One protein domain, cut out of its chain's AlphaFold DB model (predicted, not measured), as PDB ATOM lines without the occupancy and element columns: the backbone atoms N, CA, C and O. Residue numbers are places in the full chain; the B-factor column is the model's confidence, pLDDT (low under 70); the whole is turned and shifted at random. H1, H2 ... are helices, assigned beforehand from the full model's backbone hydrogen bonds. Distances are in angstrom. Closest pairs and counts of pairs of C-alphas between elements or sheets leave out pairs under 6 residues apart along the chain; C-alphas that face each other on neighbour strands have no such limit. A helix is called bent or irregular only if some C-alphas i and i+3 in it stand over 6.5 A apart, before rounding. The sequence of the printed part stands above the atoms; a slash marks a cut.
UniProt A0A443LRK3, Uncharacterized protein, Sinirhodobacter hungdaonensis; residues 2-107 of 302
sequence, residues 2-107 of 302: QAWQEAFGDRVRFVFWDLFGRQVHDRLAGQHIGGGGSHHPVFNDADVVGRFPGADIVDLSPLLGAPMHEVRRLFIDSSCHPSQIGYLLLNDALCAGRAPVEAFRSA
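AT A GLANCE: This is residues 2 to 107 of the 302 residues of an uncharacterized protein of Sinirhodobacter hungdaonensis (UniProt A0A443LRK3). H2, led into by the stretched residues 12 to 16, makes a beam through the middle along the longest axis, with the irregular helix H1 set off at one end of it. To one side of the beam is a cluster of H5, H6 and H7, of which H5 packs on the last residues of H2; to another side are the short helix H3 and the long loop of residues 29 to 44, while the short helix H4 lies near the middle and packs on H7. The printed part has 106 residues with seven named helices, H1 to H7 in that order along the chain, and no named strand; 60 residues are in the helices, and the class is all helix. The whole is compact, the radius of gyration of the C-alphas being 14.1 A, and the C-alphas span 40 by 30 by 22 A along their three main axes.

IN THESE COORDINATES: H1, residues 2 to 11, begins at C-alpha 2 at (-37.372, 29.420, 66.992) and is 13.1 A from first to last C-alpha; it is irregular, with C-alphas 7 and 10 lying 9.8 A apart. H2, residues 17 to 28, begins at C-alpha 17 at (-51.968, 19.571, 68.795) and is 16.6 A long. H3 is residues 45 to 50 and H4 residues 61 to 65. H5, residues 68 to 74, is 10.3 A long. H6, residues 84 to 95, is 15.8 A long. H7, residues 100 to 107, is 10.3 A long and ends at C-alpha 107 at (-67.005, 24.447, 71.745).

HOW THE PARTS SIT: H1 touches no helix, and its centre is the farthest from the mean of the C-alphas, at 20.2 A. After it, residues 13 to 14 form a short parallel pairing with residues 56 to 57. H2 has the centre nearest to that mean, at 8.1 A. H2 and H3 are close but not clearly touching, with Leu 19 and Asp 45 closest at 6.8 A between C-alphas; they run opposite ways at a shallow tilt of 34.6 degrees, only just short of steep. H2 touches H5 with residues 24 to 28 alone; the closest C-alphas are those of Leu 28 and Met 68, 6.4 A apart, and the two helices run opposite ways at a shallow tilt of 31 degrees. H4 touches H7, with the C-alphas of Leu 63 and Val 101 closest at 6.3 A. H6 touches H5 with residues 84 to 87 alone, about perpendicular at 75 degrees, the closest C-alphas being those of Leu 74 and Gly 86 at 4.2 A. H6 and H7 touch with 17 pairs of C-alphas within 8 A, closest at Leu 89 and Ala 103, 4.9 A; they run opposite ways at a steep tilt of 49 degrees. H5 and H7 are near each other. Among the pairs that are apart are H2 and H6, H2 and H7, and H3 and H6. The helix packing is mostly crossed, but only just: of 3 touching pairs with a tilt, 1 is shallow. Each O i to N i+4 pair is within hydrogen-bond range in H2, H3, H6 and H7; in H1 it is 4 of 6, in H4 0 of 1 with 2 of 2 O i to N i+3 pairs, and in H5 1 of 3 with 3 of 4.

THE WHOLE: The two C-alphas farthest apart, those of Ala 7 and Gly 35, are 42.1 A from each other. The printed part has no cut. The link from H2 to H3, residues 29 to 44, is long, and in it residues 33 to 34 form a short antiparallel pairing with residues 37 to 38. The links from H1 to H2, H4 to H5 and H6 to H7 are tight. The mean pLDDT of the printed part is 87.8, and the model's confidence is under 70 at residues 34 to 38 and residue 41.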
ATOM      1  N   GLN A   2     -38.320  28.298  66.868       82.44
ATOM      2  CA  GLN A   2     -37.372  29.420  66.992       82.44
ATOM      3  C   GLN A   2     -37.425  30.403  65.813       82.44
ATOM      4  O   GLN A   2     -37.708  31.567  66.032       82.44
ATOM      5  N   ALA A   3     -37.328  29.926  64.565       86.06
ATOM      6  CA  ALA A   3     -37.446  30.797  63.387       86.06
ATOM      7  C   ALA A   3     -38.770  31.596  63.317       86.06
ATOM      8  O   ALA A   3     -38.796  32.722  62.835       86.06
ATOM      9  N   TRP A   4     -39.878  31.033  63.815       87.19
ATOM     10  CA  TRP A   4     -41.163  31.739  63.887       87.19
ATOM     11  C   TRP A   4     -41.180  32.760  65.032       87.19
ATOM     12  O   TRP A   4     -41.686  33.861  64.856       87.19
ATOM     13  N   GLN A   5     -40.592  32.435  66.182       85.12
ATOM     14  CA  GLN A   5     -40.439  33.389  67.284       85.12
ATOM     15  C   GLN A   5     -39.510  34.548  66.906       85.12
ATOM     16  O   GLN A   5     -39.815  35.692  67.206       85.12
ATOM     17  N   GLU A   6     -38.417  34.278  66.196       86.56
ATOM     18  CA  GLU A   6     -37.502  35.305  65.686       86.56
ATOM     19  C   GLU A   6     -38.194  36.227  64.675       86.56
ATOM     20  O   GLU A   6     -38.014  37.441  64.720       86.56
ATOM     21  N   ALA A   7     -39.015  35.666  63.781       90.06
ATOM     22  CA  ALA A   7     -39.687  36.435  62.739       90.06
ATOM     23  C   ALA A   7     -40.895  37.244  63.244       90.06
ATOM     24  O   ALA A   7     -41.190  38.309  62.698       90.06
ATOM     25  N   PHE A   8     -41.616  36.750  64.253       86.69
ATOM     26  CA  PHE A   8     -42.909  37.317  64.648       86.69
ATOM     27  C   PHE A   8     -43.018  37.703  66.132       86.69
ATOM     28  O   PHE A   8     -43.986  38.371  66.504       86.69
ATOM     29  N   GLY A   9     -42.052  37.326  66.971       82.94
ATOM     30  CA  GLY A   9     -42.039  37.612  68.407       82.94
ATOM     31  C   GLY A   9     -43.325  37.169  69.108       82.94
ATOM     32  O   GLY A   9     -43.870  36.101  68.822       82.94
ATOM     33  N   ASP A  10     -43.850  38.049  69.960       81.25
ATOM     34  CA  ASP A  10     -45.065  37.836  70.765       81.25
ATOM     35  C   ASP A  10     -46.362  37.760  69.939       81.25
ATOM     36  O   ASP A  10     -47.450  37.575  70.481       81.25
ATOM     37  N   ARG A  11     -46.286  37.921  68.613       83.75
ATOM     38  CA  ARG A  11     -47.451  37.813  67.721       83.75
ATOM     39  C   ARG A  11     -47.775  36.375  67.324       83.75
ATOM     40  O   ARG A  11     -48.757  36.168  66.611       83.75
ATOM     41  N   VAL A  12     -46.949  35.406  67.713       88.44
ATOM     42  CA  VAL A  12     -47.184  33.989  67.423       88.44
ATOM     43  C   VAL A  12     -47.454  33.233  68.706       88.44
ATOM     44  O   VAL A  12     -46.692  33.297  69.664       88.44
ATOM     45  N   ARG A  13     -48.529  32.452  68.656       91.00
ATOM     46  CA  ARG A  13     -48.938  31.516  69.690       91.00
ATOM     47  C   ARG A  13     -48.940  30.106  69.116       91.00
ATOM     48  O   ARG A  13     -49.405  29.891  67.996       91.00
ATOM     49  N   PHE A  14     -48.424  29.151  69.878       92.06
ATOM     50  CA  PHE A  14     -48.271  27.763  69.457       92.06
ATOM     51  C   PHE A  14     -49.202  26.834  70.232       92.06
ATOM     52  O   PHE A  14     -49.573  27.095  71.373       92.06
ATOM     53  N   VAL A  15     -49.534  25.704  69.618       93.38
ATOM     54  CA  VAL A  15     -50.165  24.562  70.282       93.38
ATOM     55  C   VAL A  15     -49.558  23.284  69.718       93.38
ATOM     56  O   VAL A  15     -49.409  23.145  68.503       93.38
ATOM     57  N   PHE A  16     -49.206  22.338  70.584       93.06
ATOM     58  CA  PHE A  16     -48.700  21.028  70.168       93.06
ATOM     59  C   PHE A  16     -49.858  20.038  70.000       93.06
ATOM     60  O   PHE A  16     -50.000  19.074  70.750       93.06
ATOM     61  N   TRP A  17     -50.713  20.300  69.009       94.81
ATOM     62  CA  TRP A  17     -51.968  19.571  68.795       94.81
ATOM     63  C   TRP A  17     -51.782  18.059  68.624       94.81
ATOM     64  O   TRP A  17     -52.390  17.278  69.355       94.81
ATOM     65  N   ASP A  18     -50.893  17.643  67.722       91.81
ATOM     66  CA  ASP A  18     -50.647  16.220  67.455       91.81
ATOM     67  C   ASP A  18     -50.054  15.499  68.671       91.81
ATOM     68  O   ASP A  18     -50.320  14.318  68.893       91.81
ATOM     69  N   LEU A  19     -49.252  16.205  69.476       90.75
ATOM     70  CA  LEU A  19     -48.648  15.661  70.692       90.75
ATOM     71  C   LEU A  19     -49.724  15.372  71.741       90.75
ATOM     72  O   LEU A  19     -49.793  14.270  72.288       90.75
ATOM     73  N   PHE A  20     -50.598  16.356  71.956       92.56
ATOM     74  CA  PHE A  20     -51.752  16.238  72.833       92.56
ATOM     75  C   PHE A  20     -52.700  15.126  72.362       92.56
ATOM     76  O   PHE A  20     -53.085  14.267  73.157       92.56
ATOM     77  N   GLY A  21     -53.030  15.086  71.068       92.88
ATOM     78  CA  GLY A  21     -53.913  14.070  70.500       92.88
ATOM     79  C   GLY A  21     -53.368  12.651  70.648       92.88
ATOM     80  O   GLY A  21     -54.090  11.766  71.112       92.88
ATOM     81  N   ARG A  22     -52.073  12.433  70.380       89.94
ATOM     82  CA  ARG A  22     -51.425  11.136  70.635       89.94
ATOM     83  C   ARG A  22     -51.541  10.729  72.098       89.94
ATOM     84  O   ARG A  22     -51.966   9.614  72.374       89.94
ATOM     85  N   GLN A  23     -51.276  11.642  73.033       89.38
ATOM     86  CA  GLN A  23     -51.404  11.339  74.458       89.38
ATOM     87  C   GLN A  23     -52.844  10.970  74.856       89.38
ATOM     88  O   GLN A  23     -53.049  10.078  75.682       89.38
ATOM     89  N   VAL A  24     -53.853  11.617  74.265       90.81
ATOM     90  CA  VAL A  24     -55.265  11.249  74.463       90.81
ATOM     91  C   VAL A  24     -55.537   9.833  73.947       90.81
ATOM     92  O   VAL A  24     -56.153   9.033  74.657       90.81
ATOM     93  N   HIS A  25     -55.065   9.495  72.746       89.88
ATOM     94  CA  HIS A  25     -55.253   8.165  72.160       89.88
ATOM     95  C   HIS A  25     -54.508   7.062  72.924       89.88
ATOM     96  O   HIS A  25     -55.101   6.013  73.180       89.88
ATOM     97  N   ASP A  26     -53.282   7.317  73.379       88.81
ATOM     98  CA  ASP A  26     -52.507   6.381  74.200       88.81
ATOM     99  C   ASP A  26     -53.231   6.080  75.518       88.81
ATOM    100  O   ASP A  26     -53.405   4.918  75.895       88.81
ATOM    101  N   ARG A  27     -53.745   7.118  76.198       87.81
ATOM    102  CA  ARG A  27     -54.524   6.954  77.438       87.81
ATOM    103  C   ARG A  27     -55.810   6.167  77.214       87.81
ATOM    104  O   ARG A  27     -56.154   5.326  78.043       87.81
ATOM    105  N   LEU A  28     -56.513   6.406  76.105       86.94
ATOM    106  CA  LEU A  28     -57.699   5.627  75.729       86.94
ATOM    107  C   LEU A  28     -57.369   4.155  75.461       86.94
ATOM    108  O   LEU A  28     -58.190   3.291  75.760       86.94
ATOM    109  N   ALA A  29     -56.183   3.875  74.921       86.94
ATOM    110  CA  ALA A  29     -55.686   2.524  74.681       86.94
ATOM    111  C   ALA A  29     -55.096   1.855  75.940       86.94
ATOM    112  O   ALA A  29     -54.660   0.706  75.869       86.94
ATOM    113  N   GLY A  30     -55.067   2.548  77.086       84.31
ATOM    114  CA  GLY A  30     -54.425   2.060  78.310       84.31
ATOM    115  C   GLY A  30     -52.900   1.956  78.200       84.31
ATOM    116  O   GLY A  30     -52.270   1.245  78.981       84.31
ATOM    117  N   GLN A  31     -52.301   2.628  77.219       82.69
ATOM    118  CA  GLN A  31     -50.872   2.580  76.951       82.69
ATOM    119  C   GLN A  31     -50.113   3.595  77.804       82.69
ATOM    120  O   GLN A  31     -50.620   4.662  78.154       82.69
ATOM    121  N   HIS A  32     -48.863   3.253  78.124       79.56
ATOM    122  CA  HIS A  32     -47.911   4.155  78.777       79.56
ATOM    123  C   HIS A  32     -48.367   4.691  80.148       79.56
ATOM    124  O   HIS A  32     -47.935   5.759  80.575       79.56
ATOM    125  N   ILE A  33     -49.235   3.949  80.846       73.38
ATOM    126  CA  ILE A  33     -49.686   4.255  82.210       73.38
ATOM    127  C   ILE A  33     -48.758   3.538  83.200       73.38
ATOM    128  O   ILE A  33     -48.734   2.309  83.253       73.38
ATOM    129  N   GLY A  34     -47.984   4.302  83.975       63.47
ATOM    130  CA  GLY A  34     -47.103   3.805  85.038       63.47
ATOM    131  C   GLY A  34     -47.491   4.345  86.419       63.47
ATOM    132  O   GLY A  34     -48.391   5.172  86.548       63.47
ATOM    133  N   GLY A  35     -46.778   3.909  87.466       48.47
ATOM    134  CA  GLY A  35     -47.069   4.235  88.876       48.47
ATOM    135  C   GLY A  35     -47.033   5.723  89.268       48.47
ATOM    136  O   GLY A  35     -47.357   6.042  90.406       48.47
ATOM    137  N   GLY A  36     -46.674   6.626  88.348       58.34
ATOM    138  CA  GLY A  36     -46.714   8.084  88.525       58.34
ATOM    139  C   GLY A  36     -47.599   8.837  87.518       58.34
ATOM    140  O   GLY A  36     -47.590  10.063  87.522       58.34
ATOM    141  N   GLY A  37     -48.342   8.138  86.649       65.56
ATOM    142  CA  GLY A  37     -49.173   8.739  85.596       65.56
ATOM    143  C   GLY A  37     -48.860   8.223  84.185       65.56
ATOM    144  O   GLY A  37     -48.159   7.229  84.007       65.56
ATOM    145  N   SER A  38     -49.423   8.891  83.173       67.31
ATOM    146  CA  SER A  38     -49.197   8.581  81.753       67.31
ATOM    147  C   SER A  38     -47.934   9.286  81.246       67.31
ATOM    148  O   SER A  38     -47.876  10.515  81.291       67.31
ATOM    149  N   HIS A  39     -46.950   8.519  80.769       70.56
ATOM    150  CA  HIS A  39     -45.652   9.017  80.298       70.56
ATOM    151  C   HIS A  39     -45.177   8.211  79.084       70.56
ATOM    152  O   HIS A  39     -44.874   7.020  79.200       70.56
ATOM    153  N   HIS A  40     -45.085   8.849  77.917       73.94
ATOM    154  CA  HIS A  40     -44.733   8.162  76.674       73.94
ATOM    155  C   HIS A  40     -43.198   8.013  76.556       73.94
ATOM    156  O   HIS A  40     -42.452   8.918  76.927       73.94
ATOM    157  N   PRO A  41     -42.672   6.868  76.070       65.38
ATOM    158  CA  PRO A  41     -41.235   6.563  76.120       65.38
ATOM    159  C   PRO A  41     -40.357   7.459  75.234       65.38
ATOM    160  O   PRO A  41     -39.144   7.494  75.419       65.38
ATOM    161  N   VAL A  42     -40.950   8.154  74.258       71.25
ATOM    162  CA  VAL A  42     -40.221   8.969  73.265       71.25
ATOM    163  C   VAL A  42     -40.480  10.470  73.416       71.25
ATOM    164  O   VAL A  42     -39.654  11.280  73.003       71.25
ATOM    165  N   PHE A  43     -41.623  10.865  73.974       74.56
ATOM    166  CA  PHE A  43     -42.019  12.268  74.050       74.56
ATOM    167  C   PHE A  43     -42.912  12.493  75.264       74.56
ATOM    168  O   PHE A  43     -43.744  11.649  75.566       74.56
ATOM    169  N   ASN A  44     -42.801  13.649  75.906       77.44
ATOM    170  CA  ASN A  44     -43.805  14.140  76.843       77.44
ATOM    171  C   ASN A  44     -44.028  15.622  76.583       77.44
ATOM    172  O   ASN A  44     -43.086  16.339  76.250       77.44
ATOM    173  N   ASP A  45     -45.265  16.078  76.756       76.75
ATOM    174  CA  ASP A  45     -45.650  17.468  76.500       76.75
ATOM    175  C   ASP A  45     -44.800  18.458  77.308       76.75
ATOM    176  O   ASP A  45     -44.193  19.359  76.738       76.75
ATOM    177  N   ALA A  46     -44.613  18.196  78.606       78.06
ATOM    178  CA  ALA A  46     -43.759  19.008  79.473       78.06
ATOM    179  C   ALA A  46     -42.306  19.116  78.965       78.06
ATOM    180  O   ALA A  46     -41.729  20.205  78.982       78.06
ATOM    181  N   ASP A  47     -41.730  18.019  78.461       82.88
ATOM    182  CA  ASP A  47     -40.360  18.006  77.931       82.88
ATOM    183  C   ASP A  47     -40.250  18.798  76.624       82.88
ATOM    184  O   ASP A  47     -39.228  19.432  76.360       82.88
ATOM    185  N   VAL A  48     -41.285  18.749  75.781       84.50
ATOM    186  CA  VAL A  48     -41.326  19.484  74.511       84.50
ATOM    187  C   VAL A  48     -41.528  20.975  74.764       84.50
ATOM    188  O   VAL A  48     -40.769  21.779  74.227       84.50
ATOM    189  N   VAL A  49     -42.482  21.344  75.621       83.38
ATOM    190  CA  VAL A  49     -42.739  22.734  76.034       83.38
ATOM    191  C   VAL A  49     -41.498  23.338  76.697       83.38
ATOM    192  O   VAL A  49     -41.087  24.444  76.347       83.38
ATOM    193  N   GLY A  50     -40.829  22.583  77.576       83.00
ATOM    194  CA  GLY A  50     -39.622  23.023  78.277       83.00
ATOM    195  C   GLY A  50     -38.432  23.363  77.369       83.00
ATOM    196  O   GLY A  50     -37.553  24.119  77.779       83.00
ATOM    197  N   ARG A  51     -38.399  22.873  76.119       85.06
ATOM    198  CA  ARG A  51     -37.348  23.214  75.133       85.06
ATOM    199  C   ARG A  51     -37.484  24.618  74.554       85.06
ATOM    200  O   ARG A  51     -36.571  25.070  73.863       85.06
ATOM    201  N   PHE A  52     -38.598  25.299  74.809       84.12
ATOM    202  CA  PHE A  52     -38.888  26.604  74.226       84.12
ATOM    203  C   PHE A  52     -39.284  27.631  75.292       84.12
ATOM    204  O   PHE A  52     -40.404  28.153  75.277       84.12
ATOM    205  N   PRO A  53     -38.366  27.941  76.227       77.56
ATOM    206  CA  PRO A  53     -38.619  28.933  77.261       77.56
ATOM    207  C   PRO A  53     -38.911  30.297  76.616       77.56
ATOM    208  O   PRO A  53     -38.142  30.776  75.786       77.56
ATOM    209  N   GLY A  54     -40.041  30.906  76.981       79.94
ATOM    210  CA  GLY A  54     -40.482  32.205  76.455       79.94
ATOM    211  C   GLY A  54     -41.390  32.148  75.220       79.94
ATOM    212  O   GLY A  54     -41.805  33.195  74.738       79.94
ATOM    213  N   ALA A  55     -41.727  30.965  74.703       86.12
ATOM    214  CA  ALA A  55     -42.786  30.838  73.703       86.12
ATOM    215  C   ALA A  55     -44.177  31.000  74.336       86.12
ATOM    216  O   ALA A  55     -44.448  30.403  75.378       86.12
ATOM    217  N   ASP A  56     -45.079  31.731  73.675       90.00
ATOM    218  CA  ASP A  56     -46.509  31.695  74.002       90.00
ATOM    219  C   ASP A  56     -47.093  30.366  73.497       90.00
ATOM    220  O   ASP A  56     -47.334  30.180  72.299       90.00
ATOM    221  N   ILE A  57     -47.235  29.401  74.405       92.38
ATOM    222  CA  ILE A  57     -47.749  28.061  74.120       92.38
ATOM    223  C   ILE A  57     -49.067  27.872  74.865       92.38
ATOM    224  O   ILE A  57     -49.139  28.013  76.086       92.38
ATOM    225  N   VAL A  58     -50.105  27.483  74.128       93.81
ATOM    226  CA  VAL A  58     -51.378  27.049  74.702       93.81
ATOM    227  C   VAL A  58     -51.204  25.666  75.317       93.81
ATOM    228  O   VAL A  58     -51.084  24.668  74.605       93.81
ATOM    229  N   ASP A  59     -51.244  25.612  76.644       91.62
ATOM    230  CA  ASP A  59     -51.189  24.366  77.401       91.62
ATOM    231  C   ASP A  59     -52.550  23.646  77.404       91.62
ATOM    232  O   ASP A  59     -53.488  24.042  78.099       91.62
ATOM    233  N   LEU A  60     -52.661  22.562  76.630       93.81
ATOM    234  CA  LEU A  60     -53.854  21.708  76.594       93.81
ATOM    235  C   LEU A  60     -53.867  20.634  77.695       93.81
ATOM    236  O   LEU A  60     -54.893  19.972  77.882       93.81
ATOM    237  N   SER A  61     -52.779  20.469  78.455       89.69
ATOM    238  CA  SER A  61     -52.657  19.450  79.502       89.69
ATOM    239  C   SER A  61     -53.762  19.487  80.571       89.69
ATOM    240  O   SER A  61     -54.147  18.404  81.026       89.69
ATOM    241  N   PRO A  62     -54.398  20.631  80.919       92.06
ATOM    242  CA  PRO A  62     -55.535  20.631  81.839       92.06
ATOM    243  C   PRO A  62     -56.723  19.783  81.357       92.06
ATOM    244  O   PRO A  62     -57.479  19.252  82.174       92.06
ATOM    245  N   LEU A  63     -56.886  19.601  80.041       94.06
ATOM    246  CA  LEU A  63     -57.934  18.739  79.481       94.06
ATOM    247  C   LEU A  63     -57.670  17.257  79.767       94.06
ATOM    248  O   LEU A  63     -58.613  16.473  79.835       94.06
ATOM    249  N   LEU A  64     -56.417  16.867  80.016       89.94
ATOM    250  CA  LEU A  64     -56.041  15.489  80.336       89.94
ATOM    251  C   LEU A  64     -56.571  15.008  81.697       89.94
ATOM    252  O   LEU A  64     -56.518  13.807  81.973       89.94
ATOM    253  N   GLY A  65     -57.063  15.921  82.543       86.94
ATOM    254  CA  GLY A  65     -57.760  15.603  83.792       86.94
ATOM    255  C   GLY A  65     -59.249  15.279  83.615       86.94
ATOM    256  O   GLY A  65     -59.879  14.771  84.542       86.94
ATOM    257  N   ALA A  66     -59.831  15.556  82.444       88.94
ATOM    258  CA  ALA A  66     -61.213  15.198  82.136       88.94
ATOM    259  C   ALA A  66     -61.330  13.714  81.727       88.94
ATOM    260  O   ALA A  66     -60.334  13.078  81.378       88.94
ATOM    261  N   PRO A  67     -62.540  13.125  81.724       87.94
ATOM    262  CA  PRO A  67     -62.726  11.781  81.191       87.94
ATOM    263  C   PRO A  67     -62.289  11.694  79.720       87.94
ATOM    264  O   PRO A  67     -62.773  12.445  78.878       87.94
ATOM    265  N   MET A  68     -61.401  10.755  79.377       87.88
ATOM    266  CA  MET A  68     -60.804  10.684  78.030       87.88
ATOM    267  C   MET A  68     -61.815  10.465  76.901       87.88
ATOM    268  O   MET A  68     -61.570  10.888  75.776       87.88
ATOM    269  N   HIS A  69     -62.971   9.856  77.179       84.31
ATOM    270  CA  HIS A  69     -64.049   9.748  76.193       84.31
ATOM    271  C   HIS A  69     -64.683  11.107  75.849       84.31
ATOM    272  O   HIS A  69     -65.157  11.271  74.731       84.31
ATOM    273  N   GLU A  70     -64.652  12.087  76.761       89.44
ATOM    274  CA  GLU A  70     -65.049  13.470  76.464       89.44
ATOM    275  C   GLU A  70     -63.969  14.187  75.655       89.44
ATOM    276  O   GLU A  70     -64.266  14.830  74.654       89.44
ATOM    277  N   VAL A  71     -62.703  14.036  76.046       93.25
ATOM    278  CA  VAL A  71     -61.584  14.697  75.355       93.25
ATOM    279  C   VAL A  71     -61.419  14.168  73.930       93.25
ATOM    280  O   VAL A  71     -61.137  14.940  73.018       93.25
ATOM    281  N   ARG A  72     -61.693  12.876  73.698       92.25
ATOM    282  CA  ARG A  72     -61.684  12.252  72.366       92.25
ATOM    283  C   ARG A  72     -62.538  13.005  71.345       92.25
ATOM    284  O   ARG A  72     -62.205  12.990  70.168       92.25
ATOM    285  N   ARG A  73     -63.610  13.675  71.784       94.00
ATOM    286  CA  ARG A  73     -64.540  14.422  70.918       94.00
ATOM    287  C   ARG A  73     -63.861  15.554  70.148       94.00
ATOM    288  O   ARG A  73     -64.454  16.081  69.213       94.00
ATOM    289  N   LEU A  74     -62.646  15.941  70.536       96.56
ATOM    290  CA  LEU A  74     -61.799  16.900  69.831       96.56
ATOM    291  C   LEU A  74     -61.269  16.389  68.488       96.56
ATOM    292  O   LEU A  74     -60.853  17.205  67.668       96.56
ATOM    293  N   PHE A  75     -61.310  15.078  68.249       94.62
ATOM    294  CA  PHE A  75     -60.710  14.440  67.083       94.62
ATOM    295  C   PHE A  75     -61.746  13.626  66.307       94.62
ATOM    296  O   PHE A  75     -62.612  12.982  66.903       94.62
ATOM    297  N   ILE A  76     -61.649  13.627  64.977       91.00
ATOM    298  CA  ILE A  76     -62.477  12.757  64.124       91.00
ATOM    299  C   ILE A  76     -61.892  11.347  63.999       91.00
ATOM    300  O   ILE A  76     -62.637  10.385  63.817       91.00
ATOM    301  N   ASP A  77     -60.570  11.209  64.130       88.19
ATOM    302  CA  ASP A  77     -59.837   9.961  63.940       88.19
ATOM    303  C   ASP A  77     -58.586   9.873  64.832       88.19
ATOM    304  O   ASP A  77     -58.314  10.755  65.644       88.19
ATOM    305  N   SER A  78     -57.828   8.781  64.700       86.88
ATOM    306  CA  SER A  78     -56.577   8.549  65.438       86.88
ATOM    307  C   SER A  78     -55.371   9.320  64.894       86.88
ATOM    308  O   SER A  78     -54.319   9.332  65.528       86.88
ATOM    309  N   SER A  79     -55.499   9.940  63.719       89.31
ATOM    310  CA  SER A  79     -54.469  10.813  63.144       89.31
ATOM    311  C   SER A  79     -54.536  12.221  63.734       89.31
ATOM    312  O   SER A  79     -53.797  13.099  63.301       89.31
ATOM    313  N   CYS A  80     -55.386  12.422  64.748       92.50
ATOM    314  CA  CYS A  80     -55.589  13.681  65.448       92.50
ATOM    315  C   CYS A  80     -56.185  14.777  64.556       92.50
ATOM    316  O   CYS A  80     -56.045  15.954  64.873       92.50
ATOM    317  N   HIS A  81     -56.894  14.444  63.474       92.50
ATOM    318  CA  HIS A  81     -57.595  15.478  62.713       92.50
ATOM    319  C   HIS A  81     -58.672  16.139  63.596       92.50
ATOM    320  O   HIS A  81     -59.446  15.424  64.247       92.50
ATOM    321  N   PRO A  82     -58.732  17.482  63.664       95.06
ATOM    322  CA  PRO A  82     -59.674  18.174  64.534       95.06
ATOM    323  C   PRO A  82     -61.122  17.948  64.095       95.06
ATOM    324  O   PRO A  82     -61.483  18.100  62.932       95.06
ATOM    325  N   SER A  83     -61.975  17.619  65.061       96.25
ATOM    326  CA  SER A  83     -63.427  17.686  64.896       96.25
ATOM    327  C   SER A  83     -63.900  19.144  64.890       96.25
ATOM    328  O   SER A  83     -63.128  20.053  65.186       96.25
ATOM    329  N   GLN A  84     -65.189  19.397  64.654       97.25
ATOM    330  CA  GLN A  84     -65.760  20.740  64.828       97.25
ATOM    331  C   GLN A  84     -65.530  21.287  66.245       97.25
ATOM    332  O   GLN A  84     -65.282  22.479  66.411       97.25
ATOM    333  N   ILE A  85     -65.574  20.425  67.269       97.94
ATOM    334  CA  ILE A  85     -65.266  20.821  68.651       97.94
ATOM    335  C   ILE A  85     -63.780  21.183  68.754       97.94
ATOM    336  O   ILE A  85     -63.446  22.198  69.359       97.94
ATOM    337  N   GLY A  86     -62.900  20.393  68.128       97.75
ATOM    338  CA  GLY A  86     -61.466  20.676  68.036       97.75
ATOM    339  C   GLY A  86     -61.171  22.015  67.361       97.75
ATOM    340  O   GLY A  86     -60.464  22.840  67.930       97.75
ATOM    341  N   TYR A  87     -61.777  22.280  66.204       97.12
ATOM    342  CA  TYR A  87     -61.629  23.544  65.479       97.12
ATOM    343  C   TYR A  87     -62.099  24.752  66.292       97.12
ATOM    344  O   TYR A  87     -61.381  25.748  66.365       97.12
ATOM    345  N   LEU A  88     -63.277  24.672  66.916       98.19
ATOM    346  CA  LEU A  88     -63.796  25.761  67.749       98.19
ATOM    347  C   LEU A  88     -62.910  26.001  68.977       98.19
ATOM    348  O   LEU A  88     -62.612  27.150  69.290       98.19
ATOM    349  N   LEU A  89     -62.432  24.933  69.628       98.38
ATOM    350  CA  LEU A  89     -61.479  25.044  70.732       98.38
ATOM    351  C   LEU A  89     -60.196  25.737  70.282       98.38
ATOM    352  O   LEU A  89     -59.749  26.669  70.945       98.38
ATOM    353  N   LEU A  90     -59.604  25.281  69.176       97.31
ATOM    354  CA  LEU A  90     -58.359  25.831  68.647       97.31
ATOM    355  C   LEU A  90     -58.523  27.309  68.304       97.31
ATOM    356  O   LEU A  90     -57.668  28.108  68.669       97.31
ATOM    357  N   ASN A  91     -59.632  27.688  67.672       96.81
ATOM    358  CA  ASN A  91     -59.923  29.082  67.369       96.81
ATOM    359  C   ASN A  91     -60.065  29.933  68.644       96.81
ATOM    360  O   ASN A  91     -59.451  30.993  68.750       96.81
ATOM    361  N   ASP A  92     -60.821  29.463  69.638       96.94
ATOM    362  CA  ASP A  92     -61.019  30.199  70.890       96.94
ATOM    363  C   ASP A  92     -59.716  30.320  71.703       96.94
ATOM    364  O   ASP A  92     -59.433  31.375  72.274       96.94
ATOM    365  N   ALA A  93     -58.900  29.267  71.744       95.75
ATOM    366  CA  ALA A  93     -57.659  29.256  72.513       95.75
ATOM    367  C   ALA A  93     -56.524  30.023  71.811       95.75
ATOM    368  O   ALA A  93     -55.860  30.862  72.426       95.75
ATOM    369  N   LEU A  94     -56.312  29.780  70.514       93.75
ATOM    370  CA  LEU A  94     -55.239  30.420  69.749       93.75
ATOM    371  C   LEU A  94     -55.572  31.874  69.417       93.75
ATOM    372  O   LEU A  94     -54.746  32.750  69.659       93.75
ATOM    373  N   CYS A  95     -56.769  32.139  68.889       91.69
ATOM    374  CA  CYS A  95     -57.113  33.449  68.335       91.69
ATOM    375  C   CYS A  95     -57.764  34.371  69.371       91.69
ATOM    376  O   CYS A  95     -57.451  35.558  69.409       91.69
ATOM    377  N   ALA A  96     -58.663  33.847  70.213       91.94
ATOM    378  CA  ALA A  96     -59.371  34.653  71.216       91.94
ATOM    379  C   ALA A  96     -58.694  34.658  72.599       91.94
ATOM    380  O   ALA A  96     -59.118  35.397  73.485       91.94
ATOM    381  N   GLY A  97     -57.649  33.845  72.797       91.56
ATOM    382  CA  GLY A  97     -56.901  33.766  74.055       91.56
ATOM    383  C   GLY A  97     -57.699  33.239  75.240       91.56
ATOM    384  O   GLY A  97     -57.366  33.531  76.387       91.56
ATOM    385  N   ARG A  98     -58.755  32.468  74.977       95.69
ATOM    386  CA  ARG A  98     -59.544  31.829  76.026       95.69
ATOM    387  C   ARG A  98     -58.764  30.669  76.648       95.69
ATOM    388  O   ARG A  98     -58.080  29.924  75.948       95.69
ATOM    389  N   ALA A  99     -58.925  30.467  77.954       96.12
ATOM    390  CA  ALA A  99     -58.340  29.320  78.639       96.12
ATOM    391  C   ALA A  99     -58.835  27.990  78.018       96.12
ATOM    392  O   ALA A  99     -60.040  27.850  77.780       96.12
ATOM    393  N   PRO A 100     -57.971  26.978  77.802       96.00
ATOM    394  CA  PRO A 100     -58.334  25.753  77.076       96.00
ATOM    395  C   PRO A 100     -59.544  24.991  77.622       96.00
ATOM    396  O   PRO A 100     -60.365  24.497  76.852       96.00
ATOM    397  N   VAL A 101     -59.713  24.936  78.946       96.88
ATOM    398  CA  VAL A 101     -60.880  24.292  79.579       96.88
ATOM    399  C   VAL A 101     -62.180  25.036  79.253       96.88
ATOM    400  O   VAL A 101     -63.215  24.411  79.015       96.88
ATOM    401  N   GLU A 102     -62.147  26.367  79.222       97.62
ATOM    402  CA  GLU A 102     -63.310  27.195  78.888       97.62
ATOM    403  C   GLU A 102     -63.615  27.160  77.389       97.62
ATOM    404  O   GLU A 102     -64.781  27.061  77.002       97.62
ATOM    405  N   ALA A 103     -62.576  27.190  76.547       98.06
ATOM    406  CA  ALA A 103     -62.684  27.009  75.101       98.06
ATOM    407  C   ALA A 103     -63.315  25.651  74.764       98.06
ATOM    408  O   ALA A 103     -64.282  25.591  74.006       98.06
ATOM    409  N   PHE A 104     -62.863  24.574  75.414       97.81
ATOM    410  CA  PHE A 104     -63.447  23.245  75.254       97.81
ATOM    411  C   PHE A 104     -64.933  23.204  75.622       97.81
ATOM    412  O   PHE A 104     -65.755  22.751  74.827       97.81
ATOM    413  N   ARG A 105     -65.304  23.714  76.804       96.25
ATOM    414  CA  ARG A 105     -66.709  23.743  77.252       96.25
ATOM    415  C   ARG A 105     -67.597  24.547  76.297       96.25
ATOM    416  O   ARG A 105     -68.699  24.107  75.982       96.25
ATOM    417  N   SER A 106     -67.105  25.692  75.825       97.69
ATOM    418  CA  SER A 106     -67.787  26.555  74.852       97.69
ATOM    419  C   SER A 106     -68.002  25.852  73.509       97.69
ATOM    420  O   SER A 106     -69.119  25.833  72.984       97.69
ATOM    421  N   ALA A 107     -66.957  25.207  72.987       98.00
ATOM    422  CA  ALA A 107     -67.005  24.447  71.745       98.00
ATOM    423  C   ALA A 107     -68.000  23.278  71.828       98.00
ATOM    424  O   ALA A 107     -68.844  23.119  70.944       98.00
TER     425      ALA A 107